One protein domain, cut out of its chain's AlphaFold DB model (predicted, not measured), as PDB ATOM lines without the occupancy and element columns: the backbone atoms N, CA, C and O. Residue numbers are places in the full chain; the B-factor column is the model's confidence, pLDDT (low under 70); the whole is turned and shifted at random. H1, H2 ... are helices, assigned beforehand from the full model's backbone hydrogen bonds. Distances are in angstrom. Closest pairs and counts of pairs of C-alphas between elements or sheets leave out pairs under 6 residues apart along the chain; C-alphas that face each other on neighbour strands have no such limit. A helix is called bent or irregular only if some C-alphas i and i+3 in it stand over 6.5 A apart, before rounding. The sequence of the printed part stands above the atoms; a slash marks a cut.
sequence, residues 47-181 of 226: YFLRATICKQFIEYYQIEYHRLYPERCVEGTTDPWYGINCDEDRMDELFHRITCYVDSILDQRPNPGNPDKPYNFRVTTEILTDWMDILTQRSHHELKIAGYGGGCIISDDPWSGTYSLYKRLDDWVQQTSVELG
ATOM      1  N   TYR A  47     191.054  13.763 169.018       60.72
ATOM      2  CA  TYR A  47     190.178  13.991 167.865       60.72
ATOM      3  C   TYR A  47     189.219  12.826 167.548       60.72
ATOM      4  O   TYR A  47     188.078  13.076 167.157       60.72
ATOM      5  N   PHE A  48     189.646  11.567 167.700       74.44
ATOM      6  CA  PHE A  48     188.798  10.406 167.409       74.44
ATOM      7  C   PHE A  48     187.669  10.274 168.424       74.44
ATOM      8  O   PHE A  48     186.539   9.971 168.041       74.44
ATOM      9  N   LEU A  49     187.964  10.526 169.703       79.50
ATOM     10  CA  LEU A  49     186.960  10.533 170.762       79.50
ATOM     11  C   LEU A  49     185.917  11.618 170.482       79.50
ATOM     12  O   LEU A  49     184.724  11.328 170.433       79.50
ATOM     13  N   ARG A  50     186.377  12.835 170.165       83.31
ATOM     14  CA  ARG A  50     185.503  13.954 169.795       83.31
ATOM     15  C   ARG A  50     184.578  13.616 168.627       83.31
ATOM     16  O   ARG A  50     183.371  13.837 168.723       83.31
ATOM     17  N   ALA A  51     185.127  13.079 167.537       84.81
ATOM     18  CA  ALA A  51     184.347  12.711 166.356       84.81
ATOM     19  C   ALA A  51     183.324  11.606 166.661       84.81
ATOM     20  O   ALA A  51     182.187  11.676 166.197       84.81
ATOM     21  N   THR A  52     183.713  10.622 167.475       89.31
ATOM     22  CA  THR A  52     182.847   9.500 167.860       89.31
ATOM     23  C   THR A  52     181.660   9.980 168.689       89.31
ATOM     24  O   THR A  52     180.523   9.699 168.320       89.31
ATOM     25  N   ILE A  53     181.908  10.759 169.746       91.81
ATOM     26  CA  ILE A  53     180.850  11.283 170.621       91.81
ATOM     27  C   ILE A  53     179.891  12.190 169.847       91.81
ATOM     28  O   ILE A  53     178.680  12.047 169.977       91.81
ATOM     29  N   CYS A  54     180.404  13.079 168.991       93.25
ATOM     30  CA  CYS A  54     179.541  13.944 168.180       93.25
ATOM     31  C   CYS A  54     178.677  13.136 167.200       93.25
ATOM     32  O   CYS A  54     177.494  13.424 167.049       93.25
ATOM     33  N   LYS A  55     179.251  12.118 166.547       93.31
ATOM     34  CA  LYS A  55     178.509  11.249 165.625       93.31
ATOM     35  C   LYS A  55     177.400  10.482 166.353       93.31
ATOM     36  O   LYS A  55     176.263  10.491 165.896       93.31
ATOM     37  N   GLN A  56     177.721   9.875 167.492       93.44
ATOM     38  CA  GLN A  56     176.755   9.134 168.306       93.44
ATOM     39  C   GLN A  56     175.644  10.036 168.848       93.44
ATOM     40  O   GLN A  56     174.487   9.629 168.866       93.44
ATOM     41  N   PHE A  57     175.962  11.277 169.224       95.88
ATOM     42  CA  PHE A  57     174.960  12.255 169.646       95.88
ATOM     43  C   PHE A  57     173.969  12.597 168.525       95.88
ATOM     44  O   PHE A  57     172.761  12.634 168.758       95.88
ATOM     45  N   ILE A  58     174.462  12.791 167.299       95.44
ATOM     46  CA  ILE A  58     173.614  13.024 166.121       95.44
ATOM     47  C   ILE A  58     172.722  11.805 165.851       95.44
ATOM     48  O   ILE A  58     171.517  11.961 165.665       95.44
ATOM     49  N   GLU A  59     173.286  10.595 165.865       94.44
ATOM     50  CA  GLU A  59     172.533   9.350 165.656       94.44
ATOM     51  C   GLU A  59     171.449   9.156 166.728       94.44
ATOM     52  O   GLU A  59     170.295   8.867 166.404       94.44
ATOM     53  N   TYR A  60     171.786   9.391 167.999       95.31
ATOM     54  CA  TYR A  60     170.828   9.368 169.102       95.31
ATOM     55  C   TYR A  60     169.706  10.388 168.897       95.31
ATOM     56  O   TYR A  60     168.531  10.047 169.053       95.31
ATOM     57  N   TYR A  61     170.047  11.624 168.519       95.69
ATOM     58  CA  TYR A  61     169.055  12.668 168.290       95.69
ATOM     59  C   TYR A  61     168.069  12.266 167.188       95.69
ATOM     60  O   TYR A  61     166.857  12.398 167.352       95.69
ATOM     61  N   GLN A  62     168.576  11.719 166.085       93.38
ATOM     62  CA  GLN A  62     167.773  11.309 164.931       93.38
ATOM     63  C   GLN A  62     166.821  10.152 165.228       93.38
ATOM     64  O   GLN A  62     165.711  10.127 164.701       93.38
ATOM     65  N   ILE A  63     167.260   9.191 166.041       90.75
ATOM     66  CA  ILE A  63     166.530   7.938 166.244       90.75
ATOM     67  C   ILE A  63     165.734   7.983 167.545       90.75
ATOM     68  O   ILE A  63     164.512   7.858 167.535       90.75
ATOM     69  N   GLU A  64     166.417   8.151 168.674       93.75
ATOM     70  CA  GLU A  64     165.804   8.001 169.992       93.75
ATOM     71  C   GLU A  64     165.171   9.300 170.476       93.75
ATOM     72  O   GLU A  64     164.028   9.280 170.930       93.75
ATOM     73  N   TYR A  65     165.855  10.438 170.337       94.75
ATOM     74  CA  TYR A  65     165.331  11.706 170.848       94.75
ATOM     75  C   TYR A  65     164.045  12.127 170.127       94.75
ATOM     76  O   TYR A  65     163.051  12.420 170.784       94.75
ATOM     77  N   HIS A  66     164.011  12.060 168.790       93.06
ATOM     78  CA  HIS A  66     162.788  12.322 168.013       93.06
ATOM     79  C   HIS A  66     161.643  11.359 168.341       93.06
ATOM     80  O   HIS A  66     160.474  11.736 168.267       93.06
ATOM     81  N   ARG A  67     161.960  10.109 168.697       93.06
ATOM     82  CA  ARG A  67     160.960   9.105 169.074       93.06
ATOM     83  C   ARG A  67     160.399   9.355 170.475       93.06
ATOM     84  O   ARG A  67     159.221   9.088 170.702       93.06
ATOM     85  N   LEU A  68     161.238   9.803 171.407       93.50
ATOM     86  CA  LEU A  68     160.880  10.023 172.811       93.50
ATOM     87  C   LEU A  68     160.252  11.400 173.059       93.50
ATOM     88  O   LEU A  68     159.349  11.498 173.886       93.50
ATOM     89  N   TYR A  69     160.705  12.424 172.333       94.00
ATOM     90  CA  TYR A  69     160.343  13.830 172.534       94.00
ATOM     91  C   TYR A  69     159.979  14.536 171.211       94.00
ATOM     92  O   TYR A  69     160.596  15.547 170.845       94.00
ATOM     93  N   PRO A  70     159.004  14.018 170.440       92.38
ATOM     94  CA  PRO A  70     158.656  14.573 169.131       92.38
ATOM     95  C   PRO A  70     158.211  16.042 169.201       92.38
ATOM     96  O   PRO A  70     158.507  16.817 168.298       92.38
ATOM     97  N   GLU A  71     157.551  16.451 170.284       92.75
ATOM     98  CA  GLU A  71     157.059  17.816 170.506       92.75
ATOM     99  C   GLU A  71     158.165  18.860 170.710       92.75
ATOM    100  O   GLU A  71     157.912  20.059 170.593       92.75
ATOM    101  N   ARG A  72     159.386  18.412 171.013       92.06
ATOM    102  CA  ARG A  72     160.559  19.268 171.251       92.06
ATOM    103  C   ARG A  72     161.457  19.398 170.026       92.06
ATOM    104  O   ARG A  72     162.357  20.242 169.983       92.06
ATOM    105  N   CYS A  73     161.225  18.550 169.030       90.06
ATOM    106  CA  CYS A  73     162.013  18.495 167.815       90.06
ATOM    107  C   CYS A  73     161.499  19.505 166.787       90.06
ATOM    108  O   CYS A  73     160.302  19.761 166.668       90.06
ATOM    109  N   VAL A  74     162.424  20.084 166.024       85.75
ATOM    110  CA  VAL A  74     162.071  20.967 164.908       85.75
ATOM    111  C   VAL A  74     161.779  20.103 163.684       85.75
ATOM    112  O   VAL A  74     162.581  19.247 163.318       85.75
ATOM    113  N   GLU A  75     160.631  20.319 163.049       83.75
ATOM    114  CA  GLU A  75     160.218  19.534 161.887       83.75
ATOM    115  C   GLU A  75     161.177  19.739 160.701       83.75
ATOM    116  O   GLU A  75     161.589  20.859 160.395       83.75
ATOM    117  N   GLY A  76     161.533  18.645 160.023       83.25
ATOM    118  CA  GLY A  76     162.351  18.681 158.808       83.25
ATOM    119  C   GLY A  76     163.863  18.802 159.026       83.25
ATOM    120  O   GLY A  76     164.588  18.966 158.047       83.25
ATOM    121  N   THR A  77     164.356  18.691 160.263       87.19
ATOM    122  CA  THR A  77     165.797  18.665 160.554       87.19
ATOM    123  C   THR A  77     166.215  17.416 161.321       87.19
ATOM    124  O   THR A  77     165.495  16.901 162.171       87.19
ATOM    125  N   THR A  78     167.420  16.941 161.028       87.56
ATOM    126  CA  THR A  78     168.078  15.809 161.693       87.56
ATOM    127  C   THR A  78     169.312  16.244 162.484       87.56
ATOM    128  O   THR A  78     170.084  15.400 162.944       87.56
ATOM    129  N   ASP A  79     169.533  17.554 162.592       92.38
ATOM    130  CA  ASP A  79     170.681  18.159 163.256       92.38
ATOM    131  C   ASP A  79     170.297  18.613 164.681       92.38
ATOM    132  O   ASP A  79     169.405  19.459 164.827       92.38
ATOM    133  N   PRO A  80     170.947  18.081 165.739       94.19
ATOM    134  CA  PRO A  80     170.652  18.439 167.126       94.19
ATOM    135  C   PRO A  80     170.967  19.893 167.483       94.19
ATOM    136  O   PRO A  80     170.464  20.374 168.501       94.19
ATOM    137  N   TRP A  81     171.766  20.609 166.689       93.69
ATOM    138  CA  TRP A  81     172.066  22.025 166.927       93.69
ATOM    139  C   TRP A  81     171.150  22.971 166.147       93.69
ATOM    140  O   TRP A  81     171.137  24.178 166.404       93.69
ATOM    141  N   TYR A  82     170.332  22.445 165.232       92.31
ATOM    142  CA  TYR A  82     169.430  23.268 164.439       92.31
ATOM    143  C   TYR A  82     168.385  23.968 165.314       92.31
ATOM    144  O   TYR A  82     167.745  23.361 166.178       92.31
ATOM    145  N   GLY A  83     168.194  25.265 165.062       86.44
ATOM    146  CA  GLY A  83     167.255  26.108 165.802       86.44
ATOM    147  C   GLY A  83     167.717  26.501 167.209       86.44
ATOM    148  O   GLY A  83     166.978  27.203 167.900       86.44
ATOM    149  N   ILE A  84     168.919  26.092 167.634       89.06
ATOM    150  CA  ILE A  84     169.502  26.510 168.909       89.06
ATOM    151  C   ILE A  84     170.165  27.883 168.756       89.06
ATOM    152  O   ILE A  84     170.907  28.140 167.808       89.06
ATOM    153  N   ASN A  85     169.898  28.770 169.708       85.75
ATOM    154  CA  ASN A  85     170.487  30.100 169.820       85.75
ATOM    155  C   ASN A  85     170.653  30.457 171.308       85.75
ATOM    156  O   ASN A  85     170.332  29.644 172.166       85.75
ATOM    157  N   CYS A  86     171.150  31.655 171.622       81.81
ATOM    158  CA  CYS A  86     171.399  32.079 173.007       81.81
ATOM    159  C   CYS A  86     170.160  32.500 173.815       81.81
ATOM    160  O   CYS A  86     170.299  33.205 174.812       81.81
ATOM    161  N   ASP A  87     168.968  32.103 173.384       84.44
ATOM    162  CA  ASP A  87     167.750  32.203 174.180       84.44
ATOM    163  C   ASP A  87     167.728  31.139 175.292       84.44
ATOM    164  O   ASP A  87     168.261  30.040 175.122       84.44
ATOM    165  N   GLU A  88     167.106  31.464 176.425       83.38
ATOM    166  CA  GLU A  88     167.054  30.603 177.616       83.38
ATOM    167  C   GLU A  88     166.376  29.260 177.311       83.38
ATOM    168  O   GLU A  88     166.975  28.209 177.543       83.38
ATOM    169  N   ASP A  89     165.207  29.285 176.662       88.50
ATOM    170  CA  ASP A  89     164.455  28.074 176.302       88.50
ATOM    171  C   ASP A  89     165.244  27.187 175.324       88.50
ATOM    172  O   ASP A  89     165.146  25.956 175.329       88.50
ATOM    173  N   ARG A  90     166.059  27.802 174.456       89.25
ATOM    174  CA  ARG A  90     166.897  27.076 173.488       89.25
ATOM    175  C   ARG A  90     168.140  26.482 174.133       89.25
ATOM    176  O   ARG A  90     168.542  25.381 173.753       89.25
ATOM    177  N   MET A  91     168.724  27.159 175.114       89.00
ATOM    178  CA  MET A  91     169.794  26.592 175.932       89.00
ATOM    179  C   MET A  91     169.283  25.442 176.807       89.00
ATOM    180  O   MET A  91     169.956  24.417 176.902       89.00
ATOM    181  N   ASP A  92     168.079  25.563 177.371       91.19
ATOM    182  CA  ASP A  92     167.390  24.488 178.096       91.19
ATOM    183  C   ASP A  92     167.136  23.265 177.217       91.19
ATOM    184  O   ASP A  92     167.373  22.124 177.627       91.19
ATOM    185  N   GLU A  93     166.688  23.495 175.984       94.19
ATOM    186  CA  GLU A  93     166.498  22.435 175.005       94.19
ATOM    187  C   GLU A  93     167.815  21.719 174.688       94.19
ATOM    188  O   GLU A  93     167.865  20.489 174.706       94.19
ATOM    189  N   LEU A  94     168.894  22.466 174.442       93.81
ATOM    190  CA  LEU A  94     170.201  21.877 174.159       93.81
ATOM    191  C   LEU A  94     170.759  21.103 175.362       93.81
ATOM    192  O   LEU A  94     171.272  19.997 175.185       93.81
ATOM    193  N   PHE A  95     170.626  21.652 176.572       94.75
ATOM    194  CA  PHE A  95     170.983  20.962 177.811       94.75
ATOM    195  C   PHE A  95     170.260  19.616 177.902       94.75
ATOM    196  O   PHE A  95     170.905  18.584 178.063       94.75
ATOM    197  N   HIS A  96     168.942  19.608 177.697       96.00
ATOM    198  CA  HIS A  96     168.154  18.384 177.778       96.00
ATOM    199  C   HIS A  96     168.519  17.357 176.696       96.00
ATOM    200  O   HIS A  96     168.621  16.166 176.994       96.00
ATOM    201  N   ARG A  97     168.754  17.793 175.448       96.19
ATOM    202  CA  ARG A  97     169.240  16.908 174.370       96.19
ATOM    203  C   ARG A  97     170.518  16.188 174.792       96.19
ATOM    204  O   ARG A  97     170.615  14.971 174.638       96.19
ATOM    205  N   ILE A  98     171.478  16.940 175.331       96.44
ATOM    206  CA  ILE A  98     172.781  16.423 175.765       96.44
ATOM    207  C   ILE A  98     172.628  15.452 176.938       96.44
ATOM    208  O   ILE A  98     173.163  14.344 176.872       96.44
ATOM    209  N   THR A  99     171.888  15.823 177.986       96.06
ATOM    210  CA  THR A  99     171.748  14.964 179.169       96.06
ATOM    211  C   THR A  99     171.011  13.671 178.837       96.06
ATOM    212  O   THR A  99     171.486  12.608 179.211       96.06
ATOM    213  N   CYS A 100     169.934  13.716 178.042       95.50
ATOM    214  CA  CYS A 100     169.214  12.501 177.649       95.50
ATOM    215  C   CYS A 100     170.046  11.561 176.770       95.50
ATOM    216  O   CYS A 100     169.938  10.339 176.897       95.50
ATOM    217  N   TYR A 101     170.895  12.109 175.898       95.00
ATOM    218  CA  TYR A 101     171.863  11.302 175.158       95.00
ATOM    219  C   TYR A 101     172.806  10.565 176.107       95.00
ATOM    220  O   TYR A 101     172.990   9.352 175.983       95.00
ATOM    221  N   VAL A 102     173.375  11.274 177.076       93.38
ATOM    222  CA  VAL A 102     174.345  10.689 178.002       93.38
ATOM    223  C   VAL A 102     173.674   9.686 178.942       93.38
ATOM    224  O   VAL A 102     174.204   8.590 179.117       93.38
ATOM    225  N   ASP A 103     172.481   9.992 179.451       92.25
ATOM    226  CA  ASP A 103     171.657   9.058 180.225       92.25
ATOM    227  C   ASP A 103     171.393   7.774 179.441       92.25
ATOM    228  O   ASP A 103     171.572   6.681 179.971       92.25
ATOM    229  N   SER A 104     171.093   7.869 178.142       89.31
ATOM    230  CA  SER A 104     170.875   6.681 177.308       89.31
ATOM    231  C   SER A 104     172.107   5.774 177.205       89.31
ATOM    232  O   SER A 104     171.966   4.561 177.027       89.31
ATOM    233  N   ILE A 105     173.314   6.335 177.327       86.75
ATOM    234  CA  ILE A 105     174.565   5.570 177.363       86.75
ATOM    235  C   ILE A 105     174.780   4.973 178.757       86.75
ATOM    236  O   ILE A 105     175.205   3.821 178.881       86.75
ATOM    237  N   LEU A 106     174.470   5.731 179.809       85.38
ATOM    238  CA  LEU A 106     174.593   5.284 181.198       85.38
ATOM    239  C   LEU A 106     173.591   4.164 181.536       85.38
ATOM    240  O   LEU A 106     173.961   3.214 182.229       85.38
ATOM    241  N   ASP A 107     172.379   4.212 180.986       79.88
ATOM    242  CA  ASP A 107     171.314   3.215 181.164       79.88
ATOM    243  C   ASP A 107     171.591   1.899 180.429       79.88
ATOM    244  O   ASP A 107     171.109   0.835 180.823       79.88
ATOM    245  N   GLN A 108     172.428   1.930 179.390       68.81
ATOM    246  CA  GLN A 108     172.900   0.721 178.707       68.81
ATOM    247  C   GLN A 108     173.894  -0.099 179.542       68.81
ATOM    248  O   GLN A 108     174.397  -1.124 179.060       68.81
ATOM    249  N   ARG A 109     174.150   0.298 180.800       57.47
ATOM    250  CA  ARG A 109     174.920  -0.487 181.766       57.47
ATOM    251  C   ARG A 109     174.451  -1.944 181.775       57.47
ATOM    252  O   ARG A 109     173.255  -2.220 181.895       57.47
ATOM    253  N   PRO A 110     175.381  -2.904 181.652       51.81
ATOM    254  CA  PRO A 110     175.020  -4.304 181.690       51.81
ATOM    255  C   PRO A 110     174.357  -4.612 183.030       51.81
ATOM    256  O   PRO A 110     174.887  -4.323 184.103       51.81
ATOM    257  N   ASN A 111     173.179  -5.220 182.945       46.47
ATOM    258  CA  ASN A 111     172.536  -5.851 184.081       46.47
ATOM    259  C   ASN A 111     173.553  -6.864 184.654       46.47
ATOM    260  O   ASN A 111     174.008  -7.719 183.888       46.47
ATOM    261  N   PRO A 112     173.938  -6.807 185.943       51.88
ATOM    262  CA  PRO A 112     175.017  -7.637 186.502       51.88
ATOM    263  C   PRO A 112     174.772  -9.155 186.406       51.88
ATOM    264  O   PRO A 112     175.653  -9.942 186.736       51.88
ATOM    265  N   GLY A 113     173.590  -9.578 185.947       52.03
ATOM    266  CA  GLY A 113     173.236 -10.970 185.677       52.03
ATOM    267  C   GLY A 113     173.373 -11.439 184.222       52.03
ATOM    268  O   GLY A 113     172.977 -12.571 183.958       52.03
ATOM    269  N   ASN A 114     173.870 -10.627 183.276       48.19
ATOM    270  CA  ASN A 114     174.006 -11.048 181.873       48.19
ATOM    271  C   ASN A 114     175.475 -11.040 181.388       48.19
ATOM    272  O   ASN A 114     175.956 -10.005 180.924       48.19
ATOM    273  N   PRO A 115     176.188 -12.179 181.490       53.62
ATOM    274  CA  PRO A 115     177.596 -12.303 181.104       53.62
ATOM    275  C   PRO A 115     177.848 -12.236 179.586       53.62
ATOM    276  O   PRO A 115     179.001 -12.123 179.180       53.62
ATOM    277  N   ASP A 116     176.801 -12.249 178.752       51.09
ATOM    278  CA  ASP A 116     176.923 -12.309 177.288       51.09
ATOM    279  C   ASP A 116     176.998 -10.931 176.601       51.09
ATOM    280  O   ASP A 116     177.012 -10.852 175.372       51.09
ATOM    281  N   LYS A 117     177.061  -9.822 177.355       47.16
ATOM    282  CA  LYS A 117     177.340  -8.491 176.784       47.16
ATOM    283  C   LYS A 117     178.830  -8.146 176.940       47.16
ATOM    284  O   LYS A 117     179.251  -7.786 178.037       47.16
ATOM    285  N   PRO A 118     179.637  -8.186 175.862       39.97
ATOM    286  CA  PRO A 118     181.094  -8.029 175.935       39.97
ATOM    287  C   PRO A 118     181.586  -6.582 176.127       39.97
ATOM    288  O   PRO A 118     182.790  -6.343 176.077       39.97
ATOM    289  N   TYR A 119     180.711  -5.606 176.386       44.59
ATOM    290  CA  TYR A 119     181.105  -4.202 176.551       44.59
ATOM    291  C   TYR A 119     180.945  -3.738 178.001       44.59
ATOM    292  O   TYR A 119     180.048  -2.979 178.351       44.59
ATOM    293  N   ASN A 120     181.872  -4.184 178.851       51.16
ATOM    294  CA  ASN A 120     182.064  -3.690 180.217       51.16
ATOM    295  C   ASN A 120     182.899  -2.396 180.224       51.16
ATOM    296  O   ASN A 120     183.899  -2.298 180.937       51.16
ATOM    297  N   PHE A 121     182.539  -1.403 179.408       60.91
ATOM    298  CA  PHE A 121     183.185  -0.097 179.515       60.91
ATOM    299  C   PHE A 121     182.619   0.624 180.742       60.91
ATOM    300  O   PHE A 121     181.487   1.108 180.740       60.91
ATOM    301  N   ARG A 122     183.386   0.634 181.837       72.38
ATOM    302  CA  ARG A 122     182.991   1.323 183.066       72.38
ATOM    303  C   ARG A 122     183.209   2.822 182.881       72.38
ATOM    304  O   ARG A 122     184.345   3.281 182.917       72.38
ATOM    305  N   VAL A 123     182.120   3.566 182.714       82.06
ATOM    306  CA  VAL A 123     182.149   5.034 182.678       82.06
ATOM    307  C   VAL A 123     182.626   5.562 184.038       82.06
ATOM    308  O   VAL A 123     182.044   5.224 185.073       82.06
ATOM    309  N   THR A 124     183.709   6.343 184.034       86.69
ATOM    310  CA  THR A 124     184.236   7.086 185.191       86.69
ATOM    311  C   THR A 124     183.732   8.526 185.171       86.69
ATOM    312  O   THR A 124     183.199   8.981 184.159       86.69
ATOM    313  N   THR A 125     183.920   9.253 186.274       88.00
ATOM    314  CA  THR A 125     183.617  10.691 186.334       88.00
ATOM    315  C   THR A 125     184.394  11.469 185.272       88.00
ATOM    316  O   THR A 125     183.813  12.287 184.577       88.00
ATOM    317  N   GLU A 126     185.680  11.160 185.080       88.75
ATOM    318  CA  GLU A 126     186.536  11.822 184.081       88.75
ATOM    319  C   GLU A 126     186.018  11.618 182.654       88.75
ATOM    320  O   GLU A 126     185.890  12.575 181.903       88.75
ATOM    321  N   ILE A 127     185.628  10.386 182.307       88.38
ATOM    322  CA  ILE A 127     185.040  10.089 180.996       88.38
ATOM    323  C   ILE A 127     183.756  10.901 180.786       88.38
ATOM    324  O   ILE A 127     183.509  11.406 179.692       88.38
ATOM    325  N   LEU A 128     182.930  11.015 181.828       90.44
ATOM    326  CA  LEU A 128     181.688  11.773 181.767       90.44
ATOM    327  C   LEU A 128     181.958  13.271 181.558       90.44
ATOM    328  O   LEU A 128     181.308  13.893 180.717       90.44
ATOM    329  N   THR A 129     182.942  13.827 182.268       91.62
ATOM    330  CA  THR A 129     183.419  15.204 182.080       91.62
ATOM    331  C   THR A 129     183.928  15.430 180.655       91.62
ATOM    332  O   THR A 129     183.484  16.371 180.001       91.62
ATOM    333  N   ASP A 130     184.766  14.534 180.125       90.62
ATOM    334  CA  ASP A 130     185.303  14.635 178.761       90.62
ATOM    335  C   ASP A 130     184.190  14.676 177.706       90.62
ATOM    336  O   ASP A 130     184.251  15.438 176.735       90.62
ATOM    337  N   TRP A 131     183.146  13.861 177.879       91.94
ATOM    338  CA  TRP A 131     182.004  13.855 176.967       91.94
ATOM    339  C   TRP A 131     181.248  15.184 176.998       91.94
ATOM    340  O   TRP A 131     180.894  15.702 175.932       91.94
ATOM    341  N   MET A 132     181.043  15.766 178.182       92.12
ATOM    342  CA  MET A 132     180.401  17.079 178.306       92.12
ATOM    343  C   MET A 132     181.235  18.193 177.701       92.12
ATOM    344  O   MET A 132     180.687  19.050 177.002       92.12
ATOM    345  N   ASP A 133     182.549  18.163 177.894       90.75
ATOM    346  CA  ASP A 133     183.458  19.138 177.298       90.75
ATOM    347  C   ASP A 133     183.411  19.066 175.770       90.75
ATOM    348  O   ASP A 133     183.279  20.092 175.094       90.75
ATOM    349  N   ILE A 134     183.433  17.855 175.206       92.88
ATOM    350  CA  ILE A 134     183.304  17.629 173.763       92.88
ATOM    351  C   ILE A 134     181.994  18.216 173.223       92.88
ATOM    352  O   ILE A 134     182.013  18.949 172.223       92.88
ATOM    353  N   LEU A 135     180.863  17.907 173.865       94.12
ATOM    354  CA  LEU A 135     179.541  18.353 173.420       94.12
ATOM    355  C   LEU A 135     179.367  19.864 173.593       94.12
ATOM    356  O   LEU A 135     178.832  20.524 172.697       94.12
ATOM    357  N   THR A 136     179.897  20.439 174.671       91.94
ATOM    358  CA  THR A 136     179.897  21.889 174.905       91.94
ATOM    359  C   THR A 136     180.727  22.611 173.848       91.94
ATOM    360  O   THR A 136     180.248  23.551 173.210       91.94
ATOM    361  N   GLN A 137     181.952  22.145 173.585       90.38
ATOM    362  CA  GLN A 137     182.827  22.736 172.570       90.38
ATOM    363  C   GLN A 137     182.237  22.624 171.165       90.38
ATOM    364  O   GLN A 137     182.382  23.549 170.358       90.38
ATOM    365  N   ARG A 138     181.599  21.492 170.836       92.50
ATOM    366  CA  ARG A 138     180.912  21.336 169.550       92.50
ATOM    367  C   ARG A 138     179.717  22.279 169.451       92.50
ATOM    368  O   ARG A 138     179.604  22.969 168.446       92.50
ATOM    369  N   SER A 139     178.911  22.391 170.501       91.69
ATOM    370  CA  SER A 139     177.765  23.304 170.535       91.69
ATOM    371  C   SER A 139     178.191  24.764 170.369       91.69
ATOM    372  O   SER A 139     177.643  25.478 169.536       91.69
ATOM    373  N   HIS A 140     179.241  25.192 171.073       88.75
ATOM    374  CA  HIS A 140     179.819  26.525 170.895       88.75
ATOM    375  C   HIS A 140     180.251  26.789 169.443       88.75
ATOM    376  O   HIS A 140     180.038  27.879 168.910       88.75
ATOM    377  N   HIS A 141     180.855  25.791 168.794       89.50
ATOM    378  CA  HIS A 141     181.270  25.893 167.400       89.50
ATOM    379  C   HIS A 141     180.079  26.063 166.446       89.50
ATOM    380  O   HIS A 141     180.123  26.957 165.601       89.50
ATOM    381  N   GLU A 142     179.017  25.273 166.613       90.75
ATOM    382  CA  GLU A 142     177.811  25.363 165.777       90.75
ATOM    383  C   GLU A 142     177.097  26.705 165.933       90.75
ATOM    384  O   GLU A 142     176.769  27.359 164.943       90.75
ATOM    385  N   LEU A 143     176.943  27.184 167.171       86.62
ATOM    386  CA  LEU A 143     176.327  28.487 167.421       86.62
ATOM    387  C   LEU A 143     177.112  29.623 166.758       86.62
ATOM    388  O   LEU A 143     176.517  30.536 166.185       86.62
ATOM    389  N   LYS A 144     178.447  29.542 166.789       85.44
ATOM    390  CA  LYS A 144     179.311  30.525 166.132       85.44
ATOM    391  C   LYS A 144     179.156  30.499 164.608       85.44
ATOM    392  O   LYS A 144     179.139  31.565 163.998       85.44
ATOM    393  N   ILE A 145     179.038  29.316 163.997       87.50
ATOM    394  CA  ILE A 145     178.787  29.170 162.551       87.50
ATOM    395  C   ILE A 145     177.418  29.745 162.175       87.50
ATOM    396  O   ILE A 145     177.306  30.446 161.172       87.50
ATOM    397  N   ALA A 146     176.400  29.517 163.005       85.44
ATOM    398  CA  ALA A 146     175.051  30.047 162.810       85.44
ATOM    399  C   ALA A 146     174.930  31.569 163.047       85.44
ATOM    400  O   ALA A 146     173.858  32.140 162.857       85.44
ATOM    401  N   GLY A 147     176.018  32.242 163.441       81.75
ATOM    402  CA  GLY A 147     176.060  33.691 163.648       81.75
ATOM    403  C   GLY A 147     175.629  34.154 165.042       81.75
ATOM    404  O   GLY A 147     175.477  35.357 165.255       81.75
ATOM    405  N   TYR A 148     175.461  33.241 166.002       80.06
ATOM    406  CA  TYR A 148     175.171  33.579 167.395       80.06
ATOM    407  C   TYR A 148     176.462  33.827 168.189       80.06
ATOM    408  O   TYR A 148     177.502  33.204 167.961       80.06
ATOM    409  N   GLY A 149     176.410  34.751 169.151       67.12
ATOM    410  CA  GLY A 149     177.529  35.000 170.059       67.12
ATOM    411  C   GLY A 149     177.643  33.876 171.084       67.12
ATOM    412  O   GLY A 149     176.734  33.695 171.873       67.12
ATOM    413  N   GLY A 150     178.759  33.147 171.129       64.69
ATOM    414  CA  GLY A 150     178.938  31.967 171.996       64.69
ATOM    415  C   GLY A 150     178.929  32.204 173.518       64.69
ATOM    416  O   GLY A 150     179.186  31.274 174.280       64.69
ATOM    417  N   GLY A 151     178.627  33.425 173.974       65.81
ATOM    418  CA  GLY A 151     178.626  33.806 175.388       65.81
ATOM    419  C   GLY A 151     177.639  33.011 176.245       65.81
ATOM    420  O   GLY A 151     177.943  32.751 177.399       65.81
ATOM    421  N   CYS A 152     176.519  32.539 175.688       67.12
ATOM    422  CA  CYS A 152     175.573  31.672 176.403       67.12
ATOM    423  C   CYS A 152     176.117  30.255 176.689       67.12
ATOM    424  O   CYS A 152     175.590  29.546 177.542       67.12
ATOM    425  N   ILE A 153     177.187  29.839 176.004       73.50
ATOM    426  CA  ILE A 153     177.809  28.523 176.193       73.50
ATOM    427  C   ILE A 153     178.944  28.590 177.222       73.50
ATOM    428  O   ILE A 153     179.026  27.720 178.086       73.50
ATOM    429  N   ILE A 154     179.800  29.619 177.138       66.31
ATOM    430  CA  ILE A 154     181.070  29.744 177.883       66.31
ATOM    431  C   ILE A 154     181.112  31.068 178.669       66.31
ATOM    432  O   ILE A 154     182.094  31.803 178.605       66.31
ATOM    433  N   SER A 155     180.026  31.475 179.331       59.41
ATOM    434  CA  SER A 155     180.032  32.785 179.992       59.41
ATOM    435  C   SER A 155     181.046  32.824 181.144       59.41
ATOM    436  O   SER A 155     180.835  32.180 182.170       59.41
ATOM    437  N   ASP A 156     182.070  33.668 181.014       46.12
ATOM    438  CA  ASP A 156     182.923  34.130 182.120       46.12
ATOM    439  C   ASP A 156     182.188  35.121 183.053       46.12
ATOM    440  O   ASP A 156     182.782  35.651 183.993       46.12
ATOM    441  N   ASP A 157     180.909  35.423 182.791       48.09
ATOM    442  CA  ASP A 157     180.095  36.298 183.634       48.09
ATOM    443  C   ASP A 157     179.549  35.521 184.854       48.09
ATOM    444  O   ASP A 157     178.732  34.607 184.704       48.09
ATOM    445  N   PRO A 158     179.970  35.870 186.086       42.31
ATOM    446  CA  PRO A 158     179.500  35.213 187.303       42.31
ATOM    447  C   PRO A 158     178.009  35.460 187.599       42.31
ATOM    448  O   PRO A 158     177.452  34.772 188.451       42.31
ATOM    449  N   TRP A 159     177.352  36.404 186.910       41.38
ATOM    450  CA  TRP A 159     175.917  36.692 187.065       41.38
ATOM    451  C   TRP A 159     175.029  35.954 186.058       41.38
ATOM    452  O   TRP A 159     173.847  35.761 186.333       41.38
ATOM    453  N   SER A 160     175.583  35.478 184.937       53.56
ATOM    454  CA  SER A 160     174.897  34.557 184.018       53.56
ATOM    455  C   SER A 160     175.070  33.086 184.411       53.56
ATOM    456  O   SER A 160     174.580  32.203 183.709       53.56
ATOM    457  N   GLY A 161     175.760  32.813 185.527       46.03
ATOM    458  CA  GLY A 161     176.237  31.494 185.956       46.03
ATOM    459  C   GLY A 161     175.183  30.390 186.107       46.03
ATOM    460  O   GLY A 161     175.557  29.224 186.125       46.03
ATOM    461  N   THR A 162     173.888  30.713 186.160       53.62
ATOM    462  CA  THR A 162     172.792  29.725 186.148       53.62
ATOM    463  C   THR A 162     172.311  29.339 184.747       53.62
ATOM    464  O   THR A 162     171.653  28.314 184.596       53.62
ATOM    465  N   TYR A 163     172.639  30.127 183.722       63.44
ATOM    466  CA  TYR A 163     172.160  29.939 182.347       63.44
ATOM    467  C   TYR A 163     173.214  29.394 181.390       63.44
ATOM    468  O   TYR A 163     172.875  28.993 180.278       63.44
ATOM    469  N   SER A 164     174.484  29.364 181.798       81.00
ATOM    470  CA  SER A 164     175.531  28.847 180.928       81.00
ATOM    471  C   SER A 164     175.392  27.336 180.755       81.00
ATOM    472  O   SER A 164     175.241  26.587 181.724       81.00
ATOM    473  N   LEU A 165     175.453  26.878 179.502       86.50
ATOM    474  CA  LEU A 165     175.394  25.447 179.204       86.50
ATOM    475  C   LEU A 165     176.525  24.694 179.917       86.50
ATOM    476  O   LEU A 165     176.281  23.644 180.504       86.50
ATOM    477  N   TYR A 166     177.738  25.257 179.910       87.88
ATOM    478  CA  TYR A 166     178.896  24.641 180.553       87.88
ATOM    479  C   TYR A 166     178.678  24.420 182.052       87.88
ATOM    480  O   TYR A 166     178.870  23.306 182.531       87.88
ATOM    481  N   LYS A 167     178.228  25.445 182.793       86.50
ATOM    482  CA  LYS A 167     178.055  25.308 184.244       86.50
ATOM    483  C   LYS A 167     176.958  24.307 184.587       86.50
ATOM    484  O   LYS A 167     177.135  23.486 185.479       86.50
ATOM    485  N   ARG A 168     175.855  24.329 183.839       90.38
ATOM    486  CA  ARG A 168     174.752  23.382 184.034       90.38
ATOM    487  C   ARG A 168     175.173  21.941 183.773       90.38
ATOM    488  O   ARG A 168     174.760  21.054 184.513       90.38
ATOM    489  N   LEU A 169     175.977  21.702 182.738       92.25
ATOM    490  CA  LEU A 169     176.507  20.370 182.455       92.25
ATOM    491  C   LEU A 169     177.538  19.939 183.505       92.25
ATOM    492  O   LEU A 169     177.487  18.793 183.929       92.25
ATOM    493  N   ASP A 170     178.405  20.836 183.984       90.69
ATOM    494  CA  ASP A 170     179.324  20.565 185.103       90.69
ATOM    495  C   ASP A 170     178.563  20.161 186.380       90.69
ATOM    496  O   ASP A 170     178.842  19.115 186.967       90.69
ATOM    497  N   ASP A 171     177.538  20.929 186.762       90.75
ATOM    498  CA  ASP A 171     176.690  20.622 187.921       90.75
ATOM    499  C   ASP A 171     175.976  19.271 187.755       90.75
ATOM    500  O   ASP A 171     175.946  18.455 188.681       90.75
ATOM    501  N   TRP A 172     175.456  18.999 186.554       93.69
ATOM    502  CA  TRP A 172     174.837  17.718 186.226       93.69
ATOM    503  C   TRP A 172     175.838  16.559 186.325       93.69
ATOM    504  O   TRP A 172     175.521  15.534 186.922       93.69
ATOM    505  N   VAL A 173     177.067  16.713 185.820       92.75
ATOM    506  CA  VAL A 173     178.116  15.683 185.923       92.75
ATOM    507  C   VAL A 173     178.435  15.382 187.378       92.75
ATOM    508  O   VAL A 173     178.521  14.207 187.744       92.75
ATOM    509  N   GLN A 174     178.595  16.408 188.213       91.44
ATOM    510  CA  GLN A 174     178.876  16.232 189.638       91.44
ATOM    511  C   GLN A 174     177.743  15.471 190.335       91.44
ATOM    512  O   GLN A 174     178.005  14.499 191.049       91.44
ATOM    513  N   GLN A 175     176.491  15.855 190.076       93.19
ATOM    514  CA  GLN A 175     175.317  15.183 190.631       93.19
ATOM    515  C   GLN A 175     175.223  13.721 190.165       93.19
ATOM    516  O   GLN A 175     175.205  12.809 190.994       93.19
ATOM    517  N   THR A 176     175.244  13.484 188.853       91.75
ATOM    518  CA  THR A 176     175.149  12.147 188.247       91.75
ATOM    519  C   THR A 176     176.291  11.239 188.701       91.75
ATOM    520  O   THR A 176     176.100  10.040 188.922       91.75
ATOM    521  N   SER A 177     177.486  11.800 188.904       89.19
ATOM    522  CA  SER A 177     178.641  11.044 189.392       89.19
ATOM    523  C   SER A 177     178.424  10.494 190.796       89.19
ATOM    524  O   SER A 177     178.752   9.335 191.061       89.19
ATOM    525  N   VAL A 178     177.832  11.300 191.681       89.00
ATOM    526  CA  VAL A 178     177.476  10.888 193.046       89.00
ATOM    527  C   VAL A 178     176.333   9.876 193.026       89.00
ATOM    528  O   VAL A 178     176.438   8.831 193.672       89.00
ATOM    529  N   GLU A 179     175.272  10.142 192.261       88.38
ATOM    530  CA  GLU A 179     174.086   9.277 192.178       88.38
ATOM    531  C   GLU A 179     174.417   7.874 191.655       88.38
ATOM    532  O   GLU A 179     173.934   6.874 192.189       88.38
ATOM    533  N   LEU A 180     175.285   7.780 190.645       84.81
ATOM    534  CA  LEU A 180     175.673   6.512 190.023       84.81
ATOM    535  C   LEU A 180     176.913   5.861 190.649       84.81
ATOM    536  O   LEU A 180     177.362   4.820 190.145       84.81
ATOM    537  N   GLY A 181     177.483   6.458 191.702       84.06
ATOM    538  CA  GLY A 181     178.700   5.977 192.363       84.06
ATOM    539  C   GLY A 181     179.888   5.852 191.405       84.06
ATOM    540  O   GLY A 181     180.611   4.846 191.432       84.06
TER     541      GLY A 181
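AT A GLANCE: This is residues 47 to 181 of the 226 residues of an uncharacterized protein of Sporisorium reilianum f. sp. reilianum (UniProt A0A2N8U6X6). Three helices, H2, H3 and H4, stand in a loose triangle as an up-and-down bundle, and the long first helix, H1, crosses one side of it over H2 and H3, with H4 on the far side. Three long links join the helices, and in the one between H2 and H3 residues 111 to 116 stick out from the body. The printed part has 135 residues with four named helices, H1, H2, H3 and H4 in chain order, and no named strand; the class is all helix. The whole is compact, with a radius of gyration of the C-alphas of 15.5 A, and spans 49 by 36 by 29 A.

HOW THE PARTS SIT: H1, residues 47 to 68, touches H2, residues 88 to 107, about perpendicular at 80 degrees. They touch with residues 57 to 65 of H1 and residues 97 to 101 of H2 alone; the closest C-alphas, of Phe 57 and Tyr 101, are 6.4 A apart. With residues 50 to 54 alone, H1 also touches residues 131 to 138 of H3, residues 125 to 145, about perpendicular at 81 degrees; the closest C-alphas, of Arg 50 and Ile 134, are 5.8 A apart. H2 and H3 are close but not clearly touching, with 7.4 A between their closest C-alphas, of Ile 98 and Leu 135; they run opposite ways at a steep tilt of 36 degrees, only just past shallow. H3 and H4, residues 165 to 179, touch and form a hairpin, opposite ways at a shallow tilt of 19 degrees; the closest C-alphas, of Thr 125 and Ser 177, are 5.9 A apart. H4 touches H2 through residues 165 to 169 and 91 to 99 alone, the same way at a shallow tilt of 32 degrees; the closest C-alphas, of Phe 95 and Leu 165, are 6.4 A apart. H1 and H4 are apart. In H2, H3 and H4 every O i to N i+4 pair is within hydrogen-bond range; in H1 it is 15 of 18.

IN THESE COORDINATES: H1 begins at C-alpha 47 (190.178, 13.991, 167.865) and is 30.0 A long, with a kink of 39 degrees near residue 61. It is neither bent nor irregular, but only just: C-alphas 62 and 65 are 6.4 A apart. H2 is 27.9 A long, and H3 30.5 A from C-alpha 125 (183.617, 10.691, 186.334). H4, 20.8 A, ends at C-alpha 179 (174.086, 9.277, 192.178).

THE WHOLE: The C-alphas farthest apart, of Asp 116 and Trp 159, are 50.0 A apart. The links of residues 69 to 87, 108 to 124 and 146 to 164 are long, and residues 111 to 116 stand free. The printed part has no cut. Its mean pLDDT is 81.9; under 70 are residue 47 and residues 108 to 121, 149 to 152 and 154 to 163.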